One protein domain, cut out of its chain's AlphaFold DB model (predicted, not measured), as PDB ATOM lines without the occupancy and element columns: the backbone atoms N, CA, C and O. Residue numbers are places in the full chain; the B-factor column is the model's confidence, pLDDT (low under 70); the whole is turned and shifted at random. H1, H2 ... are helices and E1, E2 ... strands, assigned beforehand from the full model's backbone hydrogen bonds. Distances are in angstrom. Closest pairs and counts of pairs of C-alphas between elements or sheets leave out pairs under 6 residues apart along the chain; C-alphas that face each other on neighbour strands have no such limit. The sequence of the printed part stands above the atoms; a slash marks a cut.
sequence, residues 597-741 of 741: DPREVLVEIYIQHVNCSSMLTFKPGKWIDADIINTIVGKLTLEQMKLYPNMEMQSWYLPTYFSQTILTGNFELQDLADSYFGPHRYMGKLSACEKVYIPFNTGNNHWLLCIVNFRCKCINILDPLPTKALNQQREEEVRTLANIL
ATOM      1  N   ASP A 597      23.313  54.581 -25.564       91.19
ATOM      2  CA  ASP A 597      21.971  54.005 -25.701       91.19
ATOM      3  C   ASP A 597      22.050  52.781 -26.635       91.19
ATOM      4  O   ASP A 597      22.340  52.947 -27.824       91.19
ATOM      5  N   PRO A 598      21.757  51.552 -26.159       90.25
ATOM      6  CA  PRO A 598      21.784  50.354 -26.998       90.25
ATOM      7  C   PRO A 598      20.846  50.442 -28.213       90.25
ATOM      8  O   PRO A 598      21.019  49.682 -29.164       90.25
ATOM      9  N   ARG A 599      19.864  51.354 -28.201       91.44
ATOM     10  CA  ARG A 599      18.886  51.582 -29.276       91.44
ATOM     11  C   ARG A 599      19.308  52.655 -30.284       91.44
ATOM     12  O   ARG A 599      18.607  52.827 -31.280       91.44
ATOM     13  N   GLU A 600      20.419  53.358 -30.061       93.00
ATOM     14  CA  GLU A 600      20.932  54.363 -30.998       93.00
ATOM     15  C   GLU A 600      21.235  53.715 -32.358       93.00
ATOM     16  O   GLU A 600      22.016  52.768 -32.430       93.00
ATOM     17  N   VAL A 601      20.618  54.204 -33.441       92.06
ATOM     18  CA  VAL A 601      20.840  53.686 -34.801       92.06
ATOM     19  C   VAL A 601      22.129  54.279 -35.366       92.06
ATOM     20  O   VAL A 601      22.179  55.453 -35.725       92.06
ATOM     21  N   LEU A 602      23.165  53.445 -35.473       90.88
ATOM     22  CA  LEU A 602      24.503  53.839 -35.922       90.88
ATOM     23  C   LEU A 602      24.691  53.687 -37.439       90.88
ATOM     24  O   LEU A 602      25.531  54.361 -38.034       90.88
ATOM     25  N   VAL A 603      23.932  52.788 -38.078       89.69
ATOM     26  CA  VAL A 603      23.984  52.544 -39.527       89.69
ATOM     27  C   VAL A 603      22.580  52.332 -40.081       89.69
ATOM     28  O   VAL A 603      21.825  51.514 -39.569       89.69
ATOM     29  N   GLU A 604      22.270  53.007 -41.185       89.56
ATOM     30  CA  GLU A 604      21.071  52.799 -42.000       89.56
ATOM     31  C   GLU A 604      21.502  52.560 -43.455       89.56
ATOM     32  O   GLU A 604      22.179  53.392 -44.063       89.56
ATOM     33  N   ILE A 605      21.161  51.394 -44.013       85.31
ATOM     34  CA  ILE A 605      21.469  51.022 -45.402       85.31
ATOM     35  C   ILE A 605      20.277  50.271 -45.994       85.31
ATOM     36  O   ILE A 605      19.880  49.220 -45.496       85.31
ATOM     37  N   TYR A 606      19.775  50.752 -47.133       81.75
ATOM     38  CA  TYR A 606      18.629  50.167 -47.835       81.75
ATOM     39  C   TYR A 606      17.356  50.197 -46.968       81.75
ATOM     40  O   TYR A 606      16.841  51.284 -46.742       81.75
ATOM     41  N   ILE A 607      16.860  49.049 -46.494       82.00
ATOM     42  CA  ILE A 607      15.736  48.935 -45.541       82.00
ATOM     43  C   ILE A 607      16.188  48.373 -44.181       82.00
ATOM     44  O   ILE A 607      15.387  47.814 -43.439       82.00
ATOM     45  N   GLN A 608      17.494  48.424 -43.904       87.06
ATOM     46  CA  GLN A 608      18.144  47.746 -42.784       87.06
ATOM     47  C   GLN A 608      18.832  48.763 -41.873       87.06
ATOM     48  O   GLN A 608      19.520  49.671 -42.350       87.06
ATOM     49  N   HIS A 609      18.681  48.572 -40.566       89.75
ATOM     50  CA  HIS A 609      19.203  49.456 -39.529       89.75
ATOM     51  C   HIS A 609      20.051  48.634 -38.553       89.75
ATOM     52  O   HIS A 609      19.654  47.537 -38.181       89.75
ATOM     53  N   VAL A 610      21.194  49.164 -38.118       92.38
ATOM     54  CA  VAL A 610      22.032  48.554 -37.073       92.38
ATOM     55  C   VAL A 610      22.145  49.534 -35.919       92.38
ATOM     56  O   VAL A 610      22.568  50.678 -36.108       92.38
ATOM     57  N   ASN A 611      21.763  49.083 -34.729       92.88
ATOM     58  CA  ASN A 611      21.855  49.864 -33.501       92.88
ATOM     59  C   ASN A 611      23.173  49.595 -32.744       92.88
ATOM     60  O   ASN A 611      23.948  48.704 -33.110       92.88
ATOM     61  N   CYS A 612      23.438  50.368 -31.688       91.44
ATOM     62  CA  CYS A 612      24.606  50.189 -30.825       91.44
ATOM     63  C   CYS A 612      24.678  48.772 -30.218       91.44
ATOM     64  O   CYS A 612      25.725  48.130 -30.307       91.44
ATOM     65  N   SER A 613      23.565  48.221 -29.713       92.88
ATOM     66  CA  SER A 613      23.525  46.853 -29.166       92.88
ATOM     67  C   SER A 613      23.950  45.792 -30.185       92.88
ATOM     68  O   SER A 613      24.704  44.881 -29.846       92.88
ATOM     69  N   SER A 614      23.502  45.915 -31.434       93.50
ATOM     70  CA  SER A 614      23.904  45.030 -32.525       93.50
ATOM     71  C   SER A 614      25.391  45.198 -32.838       93.50
ATOM     72  O   SER A 614      26.101  44.200 -32.941       93.50
ATOM     73  N   MET A 615      25.912  46.429 -32.913       91.44
ATOM     74  CA  MET A 615      27.345  46.671 -33.149       91.44
ATOM     75  C   MET A 615      28.246  46.074 -32.063       91.44
ATOM     76  O   MET A 615      29.292  45.508 -32.391       91.44
ATOM     77  N   LEU A 616      27.833  46.105 -30.790       91.25
ATOM     78  CA  LEU A 616      28.562  45.471 -29.684       91.25
ATOM     79  C   LEU A 616      28.771  43.953 -29.887       91.25
ATOM     80  O   LEU A 616      29.685  43.383 -29.286       91.25
ATOM     81  N   THR A 617      28.012  43.294 -30.774       92.75
ATOM     82  CA  THR A 617      28.231  41.878 -31.129       92.75
ATOM     83  C   THR A 617      29.488  41.602 -31.962       92.75
ATOM     84  O   THR A 617      29.893  40.447 -32.073       92.75
ATOM     85  N   PHE A 618      30.176  42.627 -32.481       89.75
ATOM     86  CA  PHE A 618      31.519  42.460 -33.057       89.75
ATOM     87  C   PHE A 618      32.630  42.312 -31.996       89.75
ATOM     88  O   PHE A 618      33.780  42.049 -32.360       89.75
ATOM     89  N   LYS A 619      32.343  42.480 -30.693       87.44
ATOM     90  CA  LYS A 619      33.344  42.255 -29.636       87.44
ATOM     91  C   LYS A 619      33.752  40.769 -29.561       87.44
ATOM     92  O   LYS A 619      32.905  39.897 -29.761       87.44
ATOM     93  N   PRO A 620      35.024  40.445 -29.246       89.81
ATOM     94  CA  PRO A 620      35.493  39.060 -29.179       89.81
ATOM     95  C   PRO A 620      34.625  38.170 -28.277       89.81
ATOM     96  O   PRO A 620      34.273  38.555 -27.165       89.81
ATOM     97  N   GLY A 621      34.288  36.971 -28.762       87.50
ATOM     98  CA  GLY A 621      33.461  36.003 -28.031       87.50
ATOM     99  C   GLY A 621      31.953  36.292 -28.021       87.50
ATOM    100  O   GLY A 621      31.217  35.584 -27.336       87.50
ATOM    101  N   LYS A 622      31.468  37.300 -28.759       90.69
ATOM    102  CA  LYS A 622      30.032  37.540 -28.980       90.69
ATOM    103  C   LYS A 622      29.551  36.880 -30.282       90.69
ATOM    104  O   LYS A 622      30.325  36.678 -31.217       90.69
ATOM    105  N   TRP A 623      28.262  36.550 -30.334       90.94
ATOM    106  CA  TRP A 623      27.588  36.058 -31.538       90.94
ATOM    107  C   TRP A 623      27.121  37.232 -32.397       90.94
ATOM    108  O   TRP A 623      26.344  38.047 -31.911       90.94
ATOM    109  N   ILE A 624      27.565  37.288 -33.656       92.50
ATOM    110  CA  ILE A 624      27.204  38.354 -34.605       92.50
ATOM    111  C   ILE A 624      25.687  38.379 -34.832       92.50
ATOM    112  O   ILE A 624      25.083  37.347 -35.150       92.50
ATOM    113  N   ASP A 625      25.111  39.573 -34.704       92.62
ATOM    114  CA  ASP A 625      23.683  39.836 -34.872       92.62
ATOM    115  C   ASP A 625      23.194  39.618 -36.320       92.62
ATOM    116  O   ASP A 625      23.911  39.859 -37.298       92.62
ATOM    117  N   ALA A 626      21.933  39.210 -36.466       93.75
ATOM    118  CA  ALA A 626      21.274  39.041 -37.756       93.75
ATOM    119  C   ALA A 626      21.196  40.365 -38.532       93.75
ATOM    120  O   ALA A 626      21.400  40.367 -39.748       93.75
ATOM    121  N   ASP A 627      20.974  41.487 -37.841       93.62
ATOM    122  CA  ASP A 627      20.828  42.809 -38.463       93.62
ATOM    123  C   ASP A 627      22.128  43.302 -39.113       93.62
ATOM    124  O   ASP A 627      22.096  43.879 -40.198       93.62
ATOM    125  N   ILE A 628      23.294  42.954 -38.557       94.00
ATOM    126  CA  ILE A 628      24.591  43.184 -39.211       94.00
ATOM    127  C   ILE A 628      24.662  42.440 -40.551       94.00
ATOM    128  O   ILE A 628      25.043  43.016 -41.574       94.00
ATOM    129  N   ILE A 629      24.283  41.158 -40.566       95.12
ATOM    130  CA  ILE A 629      24.319  40.322 -41.773       95.12
ATOM    131  C   ILE A 629      23.322  40.860 -42.811       95.12
ATOM    132  O   ILE A 629      23.672  41.004 -43.985       95.12
ATOM    133  N   ASN A 630      22.122  41.249 -42.375       95.25
ATOM    134  CA  ASN A 630      21.096  41.859 -43.218       95.25
ATOM    135  C   ASN A 630      21.545  43.205 -43.809       95.25
ATOM    136  O   ASN A 630      21.315  43.464 -44.992       95.25
ATOM    137  N   THR A 631      22.257  44.035 -43.048       94.31
ATOM    138  CA  THR A 631      22.843  45.294 -43.530       94.31
ATOM    139  C   THR A 631      23.945  45.067 -44.569       94.31
ATOM    140  O   THR A 631      24.000  45.791 -45.568       94.31
ATOM    141  N   ILE A 632      24.779  44.029 -44.421       94.31
ATOM    142  CA  ILE A 632      25.744  43.633 -45.464       94.31
ATOM    143  C   ILE A 632      25.021  43.130 -46.724       94.31
ATOM    144  O   ILE A 632      25.376  43.539 -47.833       94.31
ATOM    145  N   VAL A 633      23.964  42.326 -46.579       95.06
ATOM    146  CA  VAL A 633      23.093  41.900 -47.689       95.06
ATOM    147  C   VAL A 633      22.460  43.105 -48.403       95.06
ATOM    148  O   VAL A 633      22.499  43.182 -49.633       95.06
ATOM    149  N   GLY A 634      21.942  44.088 -47.659       92.38
ATOM    150  CA  GLY A 634      21.382  45.331 -48.201       92.38
ATOM    151  C   GLY A 634      22.418  46.170 -48.957       92.38
ATOM    152  O   GLY A 634      22.146  46.650 -50.060       92.38
ATOM    153  N   LYS A 635      23.644  46.284 -48.427       93.94
ATOM    154  CA  LYS A 635      24.775  46.945 -49.101       93.94
ATOM    155  C   LYS A 635      25.117  46.270 -50.434       93.94
ATOM    156  O   LYS A 635      25.209  46.957 -51.452       93.94
ATOM    157  N   LEU A 636      25.277  44.945 -50.443       94.25
ATOM    158  CA  LEU A 636      25.617  44.169 -51.645       94.25
ATOM    159  C   LEU A 636      24.491  44.213 -52.694       94.25
ATOM    160  O   LEU A 636      24.755  44.349 -53.890       94.25
ATOM    161  N   THR A 637      23.236  44.198 -52.245       92.44
ATOM    162  CA  THR A 637      22.043  44.384 -53.086       92.44
ATOM    163  C   THR A 637      22.037  45.764 -53.752       92.44
ATOM    164  O   THR A 637      21.884  45.863 -54.972       92.44
ATOM    165  N   LEU A 638      22.295  46.838 -52.996       91.00
ATOM    166  CA  LEU A 638      22.425  48.194 -53.547       91.00
ATOM    167  C   LEU A 638      23.608  48.339 -54.516       91.00
ATOM    168  O   LEU A 638      23.518  49.106 -55.474       91.00
ATOM    169  N   GLU A 639      24.716  47.635 -54.291       91.50
ATOM    170  CA  GLU A 639      25.851  47.604 -55.222       91.50
ATOM    171  C   GLU A 639      25.472  46.920 -56.543       91.50
ATOM    172  O   GLU A 639      25.740  47.475 -57.610       91.50
ATOM    173  N   GLN A 640      24.747  45.798 -56.498       91.88
ATOM    174  CA  GLN A 640      24.201  45.150 -57.696       91.88
ATOM    175  C   GLN A 640      23.198  46.047 -58.441       91.88
ATOM    176  O   GLN A 640      23.297  46.169 -59.660       91.88
ATOM    177  N   MET A 641      22.291  46.750 -57.749       89.62
ATOM    178  CA  MET A 641      21.368  47.702 -58.397       89.62
ATOM    179  C   MET A 641      22.098  48.853 -59.104       89.62
ATOM    180  O   MET A 641      21.709  49.255 -60.200       89.62
ATOM    181  N   LYS A 642      23.170  49.382 -58.497       90.69
ATOM    182  CA  LYS A 642      23.997  50.455 -59.084       90.69
ATOM    183  C   LYS A 642      24.771  49.984 -60.320       90.69
ATOM    184  O   LYS A 642      24.991  50.783 -61.228       90.69
ATOM    185  N   LEU A 643      25.178  48.712 -60.356       92.00
ATOM    186  CA  LEU A 643      25.865  48.094 -61.494       92.00
ATOM    187  C   LEU A 643      24.904  47.688 -62.624       92.00
ATOM    188  O   LEU A 643      25.266  47.814 -63.794       92.00
ATOM    189  N   TYR A 644      23.680  47.262 -62.292       90.44
ATOM    190  CA  TYR A 644      22.683  46.756 -63.243       90.44
ATOM    191  C   TYR A 644      21.321  47.486 -63.130       90.44
ATOM    192  O   TYR A 644      20.324  46.876 -62.731       90.44
ATOM    193  N   PRO A 645      21.216  48.776 -63.530       84.88
ATOM    194  CA  PRO A 645      19.975  49.563 -63.409       84.88
ATOM    195  C   PRO A 645      18.777  49.029 -64.213       84.88
ATOM    196  O   PRO A 645      17.652  49.482 -64.029       84.88
ATOM    197  N   ASN A 646      19.005  48.078 -65.120       87.88
ATOM    198  CA  ASN A 646      17.995  47.378 -65.913       87.88
ATOM    199  C   ASN A 646      17.477  46.082 -65.243       87.88
ATOM    200  O   ASN A 646      16.846  45.266 -65.918       87.88
ATOM    201  N   MET A 647      17.765  45.887 -63.948       84.75
ATOM    202  CA  MET A 647      17.474  44.692 -63.139       84.75
ATOM    203  C   MET A 647      18.178  43.398 -63.589       84.75
ATOM    204  O   MET A 647      17.819  42.314 -63.134       84.75
ATOM    205  N   GLU A 648      19.206  43.461 -64.439       89.62
ATOM    206  CA  GLU A 648      19.981  42.278 -64.862       89.62
ATOM    207  C   GLU A 648      21.111  41.953 -63.864       89.62
ATOM    208  O   GLU A 648      22.265  41.742 -64.227       89.62
ATOM    209  N   MET A 649      20.749  41.947 -62.577       90.19
ATOM    210  CA  MET A 649      21.631  41.705 -61.433       90.19
ATOM    211  C   MET A 649      22.120  40.251 -61.434       90.19
ATOM    212  O   MET A 649      21.323  39.326 -61.256       90.19
ATOM    213  N   GLN A 650      23.429  40.062 -61.616       92.69
ATOM    214  CA  GLN A 650      24.067  38.744 -61.760       92.69
ATOM    215  C   GLN A 650      24.197  37.973 -60.442       92.69
ATOM    216  O   GLN A 650      24.349  36.751 -60.449       92.69
ATOM    217  N   SER A 651      24.175  38.672 -59.309       94.88
ATOM    218  CA  SER A 651      24.177  38.070 -57.976       94.88
ATOM    219  C   SER A 651      23.034  38.635 -57.150       94.88
ATOM    220  O   SER A 651      22.859  39.850 -57.089       94.88
ATOM    221  N   TRP A 652      22.258  37.757 -56.521       94.94
ATOM    222  CA  TRP A 652      21.200  38.133 -55.583       94.94
ATOM    223  C   TRP A 652      21.631  37.775 -54.169       94.94
ATOM    224  O   TRP A 652      22.224  36.718 -53.952       94.94
ATOM    225  N   TYR A 653      21.329  38.644 -53.214       96.06
ATOM    226  CA  TYR A 653      21.660  38.453 -51.808       96.06
ATOM    227  C   TYR A 653      20.349  38.512 -51.038       96.06
ATOM    228  O   TYR A 653      19.721  39.566 -50.988       96.06
ATOM    229  N   LEU A 654      19.902  37.379 -50.503       96.00
ATOM    230  CA  LEU A 654      18.676  37.308 -49.711       96.00
ATOM    231  C   LEU A 654      19.018  37.538 -48.228       96.00
ATOM    232  O   LEU A 654      20.127  37.202 -47.810       96.00
ATOM    233  N   PRO A 655      18.133  38.161 -47.433       95.19
ATOM    234  CA  PRO A 655      18.405  38.433 -46.023       95.19
ATOM    235  C   PRO A 655      18.200  37.185 -45.152       95.19
ATOM    236  O   PRO A 655      17.546  36.231 -45.564       95.19
ATOM    237  N   THR A 656      18.696  37.201 -43.915       95.38
ATOM    238  CA  THR A 656      18.579  36.061 -42.985       95.38
ATOM    239  C   THR A 656      17.125  35.740 -42.640       95.38
ATOM    240  O   THR A 656      16.759  34.578 -42.494       95.38
ATOM    241  N   TYR A 657      16.251  36.746 -42.581       93.31
ATOM    242  CA  TYR A 657      14.833  36.519 -42.311       93.31
ATOM    243  C   TYR A 657      14.095  35.839 -43.483       93.31
ATOM    244  O   TYR A 657      13.127  35.135 -43.223       93.31
ATOM    245  N   PHE A 658      14.599  35.891 -44.729       94.31
ATOM    246  CA  PHE A 658      14.090  35.030 -45.814       94.31
ATOM    247  C   PHE A 658      14.280  33.549 -45.463       94.31
ATOM    248  O   PHE A 658      13.332  32.769 -45.524       94.31
ATOM    249  N   SER A 659      15.491  33.157 -45.049       95.00
ATOM    250  CA  SER A 659      15.774  31.754 -44.753       95.00
ATOM    251  C   SER A 659      15.115  31.282 -43.466       95.00
ATOM    252  O   SER A 659      14.572  30.183 -43.449       95.00
ATOM    253  N   GLN A 660      15.116  32.089 -42.397       93.44
ATOM    254  CA  GLN A 660      14.497  31.673 -41.136       93.44
ATOM    255  C   GLN A 660      12.967  31.565 -41.263       93.44
ATOM    256  O   GLN A 660      12.383  30.656 -40.678       93.44
ATOM    257  N   THR A 661      12.310  32.408 -42.071       93.19
ATOM    258  CA  THR A 661      10.879  32.261 -42.395       93.19
ATOM    259  C   THR A 661      10.590  30.935 -43.111       93.19
ATOM    260  O   THR A 661       9.643  30.247 -42.741       93.19
ATOM    261  N   ILE A 662      11.435  30.515 -44.062       93.94
ATOM    262  CA  ILE A 662      11.276  29.214 -44.739       93.94
ATOM    263  C   ILE A 662      11.558  28.051 -43.774       93.94
ATOM    264  O   ILE A 662      10.752  27.129 -43.671       93.94
ATOM    265  N   LEU A 663      12.671  28.092 -43.037       92.38
ATOM    266  CA  LEU A 663      13.092  27.004 -42.143       92.38
ATOM    267  C   LEU A 663      12.183  26.824 -40.914       92.38
ATOM    268  O   LEU A 663      12.148  25.739 -40.343       92.38
ATOM    269  N   THR A 664      11.425  27.853 -40.519       90.38
ATOM    270  CA  THR A 664      10.375  27.734 -39.487       90.38
ATOM    271  C   THR A 664       9.032  27.236 -40.034       90.38
ATOM    272  O   THR A 664       8.130  26.965 -39.245       90.38
ATOM    273  N   GLY A 665       8.880  27.091 -41.357       87.38
ATOM    274  CA  GLY A 665       7.690  26.527 -42.007       87.38
ATOM    275  C   GLY A 665       6.417  27.380 -41.923       87.38
ATOM    276  O   GLY A 665       5.366  26.938 -42.373       87.38
ATOM    277  N   ASN A 666       6.493  28.587 -41.357       84.06
ATOM    278  CA  ASN A 666       5.346  29.462 -41.112       84.06
ATOM    279  C   ASN A 666       5.309  30.613 -42.131       84.06
ATOM    280  O   ASN A 666       5.647  31.753 -41.804       84.06
ATOM    281  N   PHE A 667       4.968  30.297 -43.382       88.50
ATOM    282  CA  PHE A 667       4.920  31.263 -44.480       88.50
ATOM    283  C   PHE A 667       3.944  30.854 -45.584       88.50
ATOM    284  O   PHE A 667       3.778  29.670 -45.870       88.50
ATOM    285  N   GLU A 668       3.373  31.849 -46.260       90.50
ATOM    286  CA  GLU A 668       2.688  31.670 -47.539       90.50
ATOM    287  C   GLU A 668       3.639  31.977 -48.700       90.50
ATOM    288  O   GLU A 668       4.419  32.935 -48.656       90.50
ATOM    289  N   LEU A 669       3.563  31.186 -49.775       87.88
ATOM    290  CA  LEU A 669       4.416  31.368 -50.959       87.88
ATOM    291  C   LEU A 669       4.184  32.724 -51.642       87.88
ATOM    292  O   LEU A 669       5.131  33.315 -52.160       87.88
ATOM    293  N   GLN A 670       2.947  33.229 -51.621       87.75
ATOM    294  CA  GLN A 670       2.615  34.532 -52.201       87.75
ATOM    295  C   GLN A 670       3.208  35.685 -51.377       87.75
ATOM    296  O   GLN A 670       3.820  36.578 -51.956       87.75
ATOM    297  N   ASP A 671       3.119  35.637 -50.045       87.44
ATOM    298  CA  ASP A 671       3.709  36.655 -49.164       87.44
ATOM    299  C   ASP A 671       5.241  36.669 -49.264       87.44
ATOM    300  O   ASP A 671       5.862  37.735 -49.252       87.44
ATOM    301  N   LEU A 672       5.865  35.494 -49.417       88.44
ATOM    302  CA  LEU A 672       7.294  35.360 -49.696       88.44
ATOM    303  C   LEU A 672       7.646  35.965 -51.072       88.44
ATOM    304  O   LEU A 672       8.577  36.769 -51.173       88.44
ATOM    305  N   ALA A 673       6.880  35.653 -52.121       86.62
ATOM    306  CA  ALA A 673       7.067  36.249 -53.442       86.62
ATOM    307  C   ALA A 673       6.970  37.785 -53.377       86.62
ATOM    308  O   ALA A 673       7.924  38.490 -53.721       86.62
ATOM    309  N   ASP A 674       5.868  38.310 -52.842       86.38
ATOM    310  CA  ASP A 674       5.605  39.745 -52.763       86.38
ATOM    311  C   ASP A 674       6.557  40.488 -51.816       86.38
ATOM    312  O   ASP A 674       6.761  41.686 -52.012       86.38
ATOM    313  N   SER A 675       7.178  39.824 -50.831       86.50
ATOM    314  CA  SER A 675       8.110  40.455 -49.881       86.50
ATOM    315  C   SER A 675       9.543  40.595 -50.394       86.50
ATOM    316  O   SER A 675      10.198  41.590 -50.061       86.50
ATOM    317  N   TYR A 676      10.043  39.649 -51.198       87.69
ATOM    318  CA  TYR A 676      11.466  39.590 -51.584       87.69
ATOM    319  C   TYR A 676      11.730  39.713 -53.092       87.69
ATOM    320  O   TYR A 676      12.815  40.167 -53.474       87.69
ATOM    321  N   PHE A 677      10.759  39.375 -53.946       84.69
ATOM    322  CA  PHE A 677      10.921  39.345 -55.400       84.69
ATOM    323  C   PHE A 677      10.445  40.656 -56.057       84.69
ATOM    324  O   PHE A 677       9.629  41.405 -55.519       84.69
ATOM    325  N   GLY A 678      10.938  40.932 -57.267       72.38
ATOM    326  CA  GLY A 678      10.458  42.037 -58.103       72.38
ATOM    327  C   GLY A 678      11.239  43.358 -57.983       72.38
ATOM    328  O   GLY A 678      12.295  43.422 -57.349       72.38
ATOM    329  N   PRO A 679      10.768  44.425 -58.662       66.38
ATOM    330  CA  PRO A 679      11.516  45.670 -58.827       66.38
ATOM    331  C   PRO A 679      11.931  46.317 -57.508       66.38
ATOM    332  O   PRO A 679      11.117  46.523 -56.614       66.38
ATOM    333  N   HIS A 680      13.210  46.685 -57.425       69.06
ATOM    334  CA  HIS A 680      13.821  47.359 -56.274       69.06
ATOM    335  C   HIS A 680      13.796  46.566 -54.949       69.06
ATOM    336  O   HIS A 680      14.080  47.152 -53.902       69.06
ATOM    337  N   ARG A 681      13.533  45.248 -54.995       84.25
ATOM    338  CA  ARG A 681      13.721  44.299 -53.882       84.25
ATOM    339  C   ARG A 681      15.104  43.622 -53.934       84.25
ATOM    340  O   ARG A 681      16.035  44.153 -54.532       84.25
ATOM    341  N   TYR A 682      15.255  42.442 -53.331       88.06
ATOM    342  CA  TYR A 682      16.524  41.704 -53.251       88.06
ATOM    343  C   TYR A 682      16.928  40.980 -54.552       88.06
ATOM    344  O   TYR A 682      18.028  40.431 -54.647       88.06
ATOM    345  N   MET A 683      16.045  40.962 -55.558       87.81
ATOM    346  CA  MET A 683      16.124  40.069 -56.719       87.81
ATOM    347  C   MET A 683      15.914  40.828 -58.039       87.81
ATOM    348  O   MET A 683      15.155  41.793 -58.116       87.81
ATOM    349  N   GLY A 684      16.606  40.387 -59.090       85.25
ATOM    350  CA  GLY A 684      16.521  40.943 -60.445       85.25
ATOM    351  C   GLY A 684      15.710  40.069 -61.410       85.25
ATOM    352  O   GLY A 684      14.842  39.297 -61.011       85.25
ATOM    353  N   LYS A 685      16.020  40.144 -62.710       86.31
ATOM    354  CA  LYS A 685      15.504  39.200 -63.717       86.31
ATOM    355  C   LYS A 685      16.183  37.839 -63.552       86.31
ATOM    356  O   LYS A 685      17.403  37.760 -63.681       86.31
ATOM    357  N   LEU A 686      15.413  36.766 -63.349       86.19
ATOM    358  CA  LEU A 686      15.952  35.404 -63.191       86.19
ATOM    359  C   LEU A 686      16.850  34.978 -64.365       86.19
ATOM    360  O   LEU A 686      17.901  34.384 -64.156       86.19
ATOM    361  N   SER A 687      16.503  35.382 -65.590       86.94
ATOM    362  CA  SER A 687      17.280  35.119 -66.811       86.94
ATOM    363  C   SER A 687      18.667  35.779 -66.871       86.94
ATOM    364  O   SER A 687      19.429  35.484 -67.791       86.94
ATOM    365  N   ALA A 688      19.000  36.659 -65.923       88.94
ATOM    366  CA  ALA A 688      20.315  37.282 -65.777       88.94
ATOM    367  C   ALA A 688      21.055  36.859 -64.493       88.94
ATOM    368  O   ALA A 688      22.212  37.240 -64.314       88.94
ATOM    369  N   CYS A 689      20.414  36.096 -63.602       90.81
ATOM    370  CA  CYS A 689      21.026  35.665 -62.352       90.81
ATOM    371  C   CYS A 689      22.017  34.520 -62.593       90.81
ATOM    372  O   CYS A 689      21.692  33.521 -63.234       90.81
ATOM    373  N   GLU A 690      23.219  34.629 -62.031       93.31
ATOM    374  CA  GLU A 690      24.199  33.541 -62.026       93.31
ATOM    375  C   GLU A 690      24.273  32.837 -60.670       93.31
ATOM    376  O   GLU A 690      24.561  31.636 -60.618       93.31
ATOM    377  N   LYS A 691      24.041  33.580 -59.577       95.00
ATOM    378  CA  LYS A 691      24.149  33.093 -58.198       95.00
ATOM    379  C   LYS A 691      23.158  33.761 -57.246       95.00
ATOM    380  O   LYS A 691      22.991  34.980 -57.283       95.00
ATOM    381  N   VAL A 692      22.627  32.975 -56.312       95.94
ATOM    382  CA  VAL A 692      21.868  33.461 -55.150       95.94
ATOM    383  C   VAL A 692      22.636  33.109 -53.880       95.94
ATOM    384  O   VAL A 692      23.053  31.965 -53.704       95.94
ATOM    385  N   TYR A 693      22.838  34.099 -53.017       97.75
ATOM    386  CA  TYR A 693      23.507  33.987 -51.725       97.75
ATOM    387  C   TYR A 693      22.453  34.091 -50.618       97.75
ATOM    388  O   TYR A 693      21.727  35.084 -50.558       97.75
ATOM    389  N   ILE A 694      22.373  33.072 -49.762       97.31
ATOM    390  CA  ILE A 694      21.354  32.940 -48.715       97.31
ATOM    391  C   ILE A 694      22.061  32.628 -47.385       97.31
ATOM    392  O   ILE A 694      22.455  31.478 -47.161       97.31
ATOM    393  N   PRO A 695      22.300  33.631 -46.522       97.06
ATOM    394  CA  PRO A 695      22.796  33.413 -45.171       97.06
ATOM    395  C   PRO A 695      21.661  32.876 -44.292       97.06
ATOM    396  O   PRO A 695      20.564  33.426 -44.316       97.06
ATOM    397  N   PHE A 696      21.917  31.828 -43.512       94.81
ATOM    398  CA  PHE A 696      20.922  31.188 -42.644       94.81
ATOM    399  C   PHE A 696      21.548  30.735 -41.322       94.81
ATOM    400  O   PHE A 696      22.770  30.608 -41.228       94.81
ATOM    401  N   ASN A 697      20.729  30.513 -40.290       93.12
ATOM    402  CA  ASN A 697      21.203  30.081 -38.973       93.12
ATOM    403  C   ASN A 697      20.566  28.742 -38.582       93.12
ATOM    404  O   ASN A 697      19.349  28.666 -38.405       93.12
ATOM    405  N   THR A 698      21.385  27.698 -38.441       87.50
ATOM    406  CA  THR A 698      20.916  26.373 -38.005       87.50
ATOM    407  C   THR A 698      20.832  26.318 -36.479       87.50
ATOM    408  O   THR A 698      21.758  26.725 -35.769       87.50
ATOM    409  N   GLY A 699      19.691  25.865 -35.952       79.62
ATOM    410  CA  GLY A 699      19.442  25.770 -34.507       79.62
ATOM    411  C   GLY A 699      19.574  27.088 -33.724       79.62
ATOM    412  O   GLY A 699      19.766  27.041 -32.513       79.62
ATOM    413  N   ASN A 700      19.516  28.247 -34.397       78.00
ATOM    414  CA  ASN A 700      19.800  29.583 -33.844       78.00
ATOM    415  C   ASN A 700      21.183  29.730 -33.163       78.00
ATOM    416  O   ASN A 700      21.383  30.648 -32.371       78.00
ATOM    417  N   ASN A 701      22.144  28.849 -33.471       83.19
ATOM    418  CA  ASN A 701      23.456  28.789 -32.817       83.19
ATOM    419  C   ASN A 701      24.627  28.551 -33.798       83.19
ATOM    420  O   ASN A 701      25.730  28.227 -33.366       83.19
ATOM    421  N   HIS A 702      24.421  28.667 -35.118       90.62
ATOM    422  CA  HIS A 702      25.516  28.621 -36.100       90.62
ATOM    423  C   HIS A 702      25.126  29.243 -37.448       90.62
ATOM    424  O   HIS A 702      24.215  28.766 -38.127       90.62
ATOM    425  N   TRP A 703      25.860  30.280 -37.862       93.31
ATOM    426  CA  TRP A 703      25.668  30.962 -39.144       93.31
ATOM    427  C   TRP A 703      26.328  30.201 -40.307       93.31
ATOM    428  O   TRP A 703      27.516  29.881 -40.273       93.31
ATOM    429  N   LEU A 704      25.557  29.983 -41.372       93.56
ATOM    430  CA  LEU A 704      25.959  29.344 -42.626       93.56
ATOM    431  C   LEU A 704      25.628  30.243 -43.822       93.56
ATOM    432  O   LEU A 704      24.780  31.131 -43.738       93.56
ATOM    433  N   LEU A 705      26.259  29.973 -44.967       95.75
ATOM    434  CA  LEU A 705      25.931  30.624 -46.235       95.75
ATOM    435  C   LEU A 705      25.688  29.584 -47.334       95.75
ATOM    436  O   LEU A 705      26.613  28.923 -47.804       95.75
ATOM    437  N   CYS A 706      24.435  29.475 -47.771       95.88
ATOM    438  CA  CYS A 706      24.054  28.741 -48.971       95.88
ATOM    439  C   CYS A 706      24.339  29.597 -50.217       95.88
ATOM    440  O   CYS A 706      24.036  30.792 -50.252       95.88
ATOM    441  N   ILE A 707      24.928  28.986 -51.248       95.81
ATOM    442  CA  ILE A 707      25.180  29.615 -52.548       95.81
ATOM    443  C   ILE A 707      24.636  28.714 -53.656       95.81
ATOM    444  O   ILE A 707      25.287  27.743 -54.065       95.81
ATOM    445  N   VAL A 708      23.462  29.070 -54.173       94.06
ATOM    446  CA  VAL A 708      22.881  28.478 -55.383       94.06
ATOM    447  C   VAL A 708      23.616  29.058 -56.590       94.06
ATOM    448  O   VAL A 708      23.751  30.274 -56.707       94.06
ATOM    449  N   ASN A 709      24.131  28.210 -57.481       90.69
ATOM    450  CA  ASN A 709      24.919  28.617 -58.645       90.69
ATOM    451  C   ASN A 709      24.300  28.049 -59.929       90.69
ATOM    452  O   ASN A 709      24.551  26.899 -60.300       90.69
ATOM    453  N   PHE A 710      23.521  28.878 -60.628       87.12
ATOM    454  CA  PHE A 710      22.814  28.499 -61.852       87.12
ATOM    455  C   PHE A 710      23.771  28.138 -62.996       87.12
ATOM    456  O   PHE A 710      23.495  27.213 -63.760       87.12
ATOM    457  N   ARG A 711      24.935  28.803 -63.088       82.31
ATOM    458  CA  ARG A 711      25.940  28.529 -64.132       82.31
ATOM    459  C   ARG A 711      26.554  27.131 -63.988       82.31
ATOM    460  O   ARG A 711      26.809  26.473 -64.992       82.31
ATOM    461  N   CYS A 712      26.795  26.678 -62.756       82.50
ATOM    462  CA  CYS A 712      27.392  25.367 -62.472       82.50
ATOM    463  C   CYS A 712      26.370  24.280 -62.096       82.50
ATOM    464  O   CYS A 712      26.779  23.146 -61.862       82.50
ATOM    465  N   LYS A 713      25.069  24.608 -62.033       85.44
ATOM    466  CA  LYS A 713      23.975  23.714 -61.602       85.44
ATOM    467  C   LYS A 713      24.224  23.032 -60.247       85.44
ATOM    468  O   LYS A 713      23.852  21.878 -60.049       85.44
ATOM    469  N   CYS A 714      24.855  23.744 -59.314       86.81
ATOM    470  CA  CYS A 714      25.194  23.220 -57.993       86.81
ATOM    471  C   CYS A 714      24.830  24.199 -56.874       86.81
ATOM    472  O   CYS A 714      24.778  25.415 -57.073       86.81
ATOM    473  N   ILE A 715      24.619  23.654 -55.678       91.00
ATOM    474  CA  ILE A 715      24.445  24.411 -54.440       91.00
ATOM    475  C   ILE A 715      25.684  24.162 -53.582       91.00
ATOM    476  O   ILE A 715      26.164  23.032 -53.494       91.00
ATOM    477  N   ASN A 716      26.228  25.220 -52.987       89.69
ATOM    478  CA  ASN A 716      27.411  25.159 -52.136       89.69
ATOM    479  C   ASN A 716      27.003  25.611 -50.734       89.69
ATOM    480  O   ASN A 716      26.434  26.692 -50.593       89.69
ATOM    481  N   ILE A 717      27.320  24.818 -49.715       92.31
ATOM    482  CA  ILE A 717      27.178  25.219 -48.313       92.31
ATOM    483  C   ILE A 717      28.553  25.694 -47.850       92.31
ATOM    484  O   ILE A 717      29.511  24.920 -47.875       92.31
ATOM    485  N   LEU A 718      28.673  26.969 -47.482       90.88
ATOM    486  CA  LEU A 718      29.856  27.489 -46.808       90.88
ATOM    487  C   LEU A 718      29.607  27.459 -45.302       90.88
ATOM    488  O   LEU A 718      28.685  28.096 -44.793       90.88
ATOM    489  N   ASP A 719      30.437  26.678 -44.624       90.31
ATOM    490  CA  ASP A 719      30.274  26.269 -43.237       90.31
ATOM    491  C   ASP A 719      31.617  26.437 -42.506       90.31
ATOM    492  O   ASP A 719      32.584  25.762 -42.872       90.31
ATOM    493  N   PRO A 720      31.716  27.338 -41.510       85.19
ATOM    494  CA  PRO A 720      32.936  27.501 -40.719       85.19
ATOM    495  C   PRO A 720      33.251  26.313 -39.797       85.19
ATOM    496  O   PRO A 720      34.404  26.149 -39.412       85.19
ATOM    497  N   LEU A 721      32.253  25.498 -39.428       85.25
ATOM    498  CA  LEU A 721      32.383  24.401 -38.457       85.25
ATOM    499  C   LEU A 721      31.707  23.113 -38.983       85.25
ATOM    500  O   LEU A 721      30.718  22.649 -38.398       85.25
ATOM    501  N   PRO A 722      32.204  22.524 -40.089       78.06
ATOM    502  CA  PRO A 722      31.601  21.351 -40.714       78.06
ATOM    503  C   PRO A 722      31.813  20.094 -39.862       78.06
ATOM    504  O   PRO A 722      32.945  19.698 -39.580       78.06
ATOM    505  N   THR A 723      30.729  19.409 -39.492       78.81
ATOM    506  CA  THR A 723      30.785  18.149 -38.732       78.81
ATOM    507  C   THR A 723      29.829  17.124 -39.329       78.81
ATOM    508  O   THR A 723      28.709  17.449 -39.709       78.81
ATOM    509  N   LYS A 724      30.238  15.850 -39.405       78.50
ATOM    510  CA  LYS A 724      29.441  14.804 -40.082       78.50
ATOM    511  C   LYS A 724      28.006  14.677 -39.552       78.50
ATOM    512  O   LYS A 724      27.119  14.381 -40.341       78.50
ATOM    513  N   ALA A 725      27.796  14.905 -38.254       76.50
ATOM    514  CA  ALA A 725      26.476  14.854 -37.630       76.50
ATOM    515  C   ALA A 725      25.569  16.010 -38.089       76.50
ATOM    516  O   ALA A 725      24.424  15.776 -38.462       76.50
ATOM    517  N   LEU A 726      26.085  17.245 -38.117       81.19
ATOM    518  CA  LEU A 726      25.300  18.423 -38.496       81.19
ATOM    519  C   LEU A 726      25.195  18.602 -40.016       81.19
ATOM    520  O   LEU A 726      24.234  19.200 -40.488       81.19
ATOM    521  N   ASN A 727      26.135  18.064 -40.802       84.50
ATOM    522  CA  ASN A 727      26.112  18.174 -42.263       84.50
ATOM    523  C   ASN A 727      24.822  17.604 -42.877       84.50
ATOM    524  O   ASN A 727      24.300  18.207 -43.806       84.50
ATOM    525  N   GLN A 728      24.281  16.493 -42.358       86.00
ATOM    526  CA  GLN A 728      23.036  15.912 -42.883       86.00
ATOM    527  C   GLN A 728      21.834  16.850 -42.674       86.00
ATOM    528  O   GLN A 728      21.082  17.088 -43.616       86.00
ATOM    529  N   GLN A 729      21.708  17.441 -41.481       88.19
ATOM    530  CA  GLN A 729      20.691  18.457 -41.182       88.19
ATOM    531  C   GLN A 729      20.885  19.707 -42.055       88.19
ATOM    532  O   GLN A 729      19.940  20.179 -42.674       88.19
ATOM    533  N   ARG A 730      22.121  20.212 -42.168       88.75
ATOM    534  CA  ARG A 730      22.458  21.393 -42.986       88.75
ATOM    535  C   ARG A 730      22.169  21.166 -44.476       88.75
ATOM    536  O   ARG A 730      21.711  22.082 -45.152       88.75
ATOM    537  N   GLU A 731      22.392  19.957 -44.996       90.88
ATOM    538  CA  GLU A 731      21.994  19.568 -46.358       90.88
ATOM    539  C   GLU A 731      20.470  19.514 -46.541       90.88
ATOM    540  O   GLU A 731      19.983  19.778 -47.639       90.88
ATOM    541  N   GLU A 732      19.710  19.171 -45.499       91.12
ATOM    542  CA  GLU A 732      18.246  19.130 -45.524       91.12
ATOM    543  C   GLU A 732      17.621  20.526 -45.416       91.12
ATOM    544  O   GLU A 732      16.800  20.884 -46.258       91.12
ATOM    545  N   GLU A 733      18.098  21.366 -44.495       93.19
ATOM    546  CA  GLU A 733      17.757  22.793 -44.407       93.19
ATOM    547  C   GLU A 733      18.012  23.507 -45.747       93.19
ATOM    548  O   GLU A 733      17.145  24.208 -46.273       93.19
ATOM    549  N   VAL A 734      19.177  23.276 -46.363       94.12
ATOM    550  CA  VAL A 734      19.532  23.860 -47.667       94.12
ATOM    551  C   VAL A 734      18.698  23.294 -48.817       94.12
ATOM    552  O   VAL A 734      18.399  24.030 -49.758       94.12
ATOM    553  N   ARG A 735      18.274  22.026 -48.751       92.06
ATOM    554  CA  ARG A 735      17.344  21.436 -49.726       92.06
ATOM    555  C   ARG A 735      15.959  22.071 -49.624       92.06
ATOM    556  O   ARG A 735      15.387  22.406 -50.654       92.06
ATOM    557  N   THR A 736      15.461  22.318 -48.414       93.38
ATOM    558  CA  THR A 736      14.206  23.052 -48.189       93.38
ATOM    559  C   THR A 736      14.298  24.479 -48.731       93.38
ATOM    560  O   THR A 736      13.445  24.884 -49.517       93.38
ATOM    561  N   LEU A 737      15.372  25.217 -48.418       92.88
ATOM    562  CA  LEU A 737      15.606  26.565 -48.961       92.88
ATOM    563  C   LEU A 737      15.661  26.591 -50.497       92.88
ATOM    564  O   LEU A 737      15.125  27.510 -51.110       92.88
ATOM    565  N   ALA A 738      16.297  25.597 -51.121       89.25
ATOM    566  CA  ALA A 738      16.461  25.527 -52.573       89.25
ATOM    567  C   ALA A 738      15.263  24.920 -53.330       89.25
ATOM    568  O   ALA A 738      15.239  24.998 -54.554       89.25
ATOM    569  N   ASN A 739      14.291  24.329 -52.628       88.44
ATOM    570  CA  ASN A 739      13.026  23.859 -53.205       88.44
ATOM    571  C   ASN A 739      11.931  24.945 -53.200       88.44
ATOM    572  O   ASN A 739      10.930  24.797 -53.898       88.44
ATOM    573  N   ILE A 740      12.096  26.000 -52.393       89.44
ATOM    574  CA  ILE A 740      11.157  27.130 -52.255       89.44
ATOM    575  C   ILE A 740      11.594  28.358 -53.091       89.44
ATOM    576  O   ILE A 740      10.796  29.270 -53.306       89.44
ATOM    577  N   LEU A 741      12.845  28.371 -53.571       83.44
ATOM    578  CA  LEU A 741      13.467  29.424 -54.390       83.44
ATOM    579  C   LEU A 741      13.274  29.220 -55.906       83.44
ATOM    580  O   LEU A 741      12.967  30.232 -56.576       83.44
TER     581      LEU A 741
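This is residues 597 to 741 of the 741 residues of a protein of Nyssa sinensis (UniProt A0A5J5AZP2). A twisted sheet of four strands, E3 to E6, has the long helix H2 over E3 and E4 on one face and the long helix H5 slanting over the other face. The hairpin E1 and E2 packs on H2 away from that sheet, with the short helix H1 by the beginning of H2, while H3 stands beside E4 at the sheet's level and H4 lies farther out. The printed part has 145 residues, with five named helices and six named strands in the order E1 E2 H1 H2 E3 H3 H4 E4 E5 E6 H5. The larger sheet is mixed, in the order E3 E4 E5 E6, and E1 and E2 form an antiparallel sheet of two; the class is mixed, helices and strands. The whole is compact, with a radius of gyration of the C-alphas of 15.7 A and spans of 45 by 41 by 28 A.

E1 is residues 601 to 605, beginning at C-alpha 601 (20.840, 53.686, -34.801), and E2 is 608 to 611. H1 is 612 to 618 and H2 626 to 643, 25.8 A long. E3 is 651 to 653, H3 656 to 663 and H4 669 to 676. E4, residues 691 to 698, is 21.5 A long, and E5, 702 to 709, is 22.6 A. E6 is 714 to 718. H5, 724 to 740, is 25.2 A long and ends at C-alpha 740 (11.157, 27.130, -52.255).

E1 and E2 are antiparallel, with N 605 and O 608 2.9 A apart. The closest C-alphas of E2 and H2 are those of Gln 608 and Thr 631, 5.4 A. H1 and H2 only just touch, with 3 pairs of C-alphas within 8 A, the closest Ser 614 and Ile 628, 7.0 A. H2 is on the larger sheet at a height of 9.3 A. E3 and E4 are parallel, with N 693 and O 652 2.8 A apart, and E3, H3 H4, E4 form a strand-helix-strand unit with a right-handed crossover. H3 touches H5 about perpendicular, at 85 degrees, closest at Ile 662 and Leu 737, 6.6 A between C-alphas. H3 and H4 are close but not clearly touching. E4 E5 E6 form a meander, each strand the antiparallel neighbour of the one before, with N 694 and O 706 2.9 A apart and N 707 and O 716 2.8 A apart. The sheet with H2 on one face and H5 on the other makes three layers; H5 has a height of 7.3 A. In H2, H3 and H4 every O i to N i+4 pair is within hydrogen-bond range; in H5 11 of 13 are, and in H1 1 of 3, beside 4 of 4 O i to N i+3 pairs.

The farthest C-alphas, Asp 597 and Lys 713, are 47.0 A apart. The printed part has no cut, and the link from H4 to E4, residues 677 to 690, is long. The mean pLDDT of the printed part is 89.5; residues 679 to 680 are under 70.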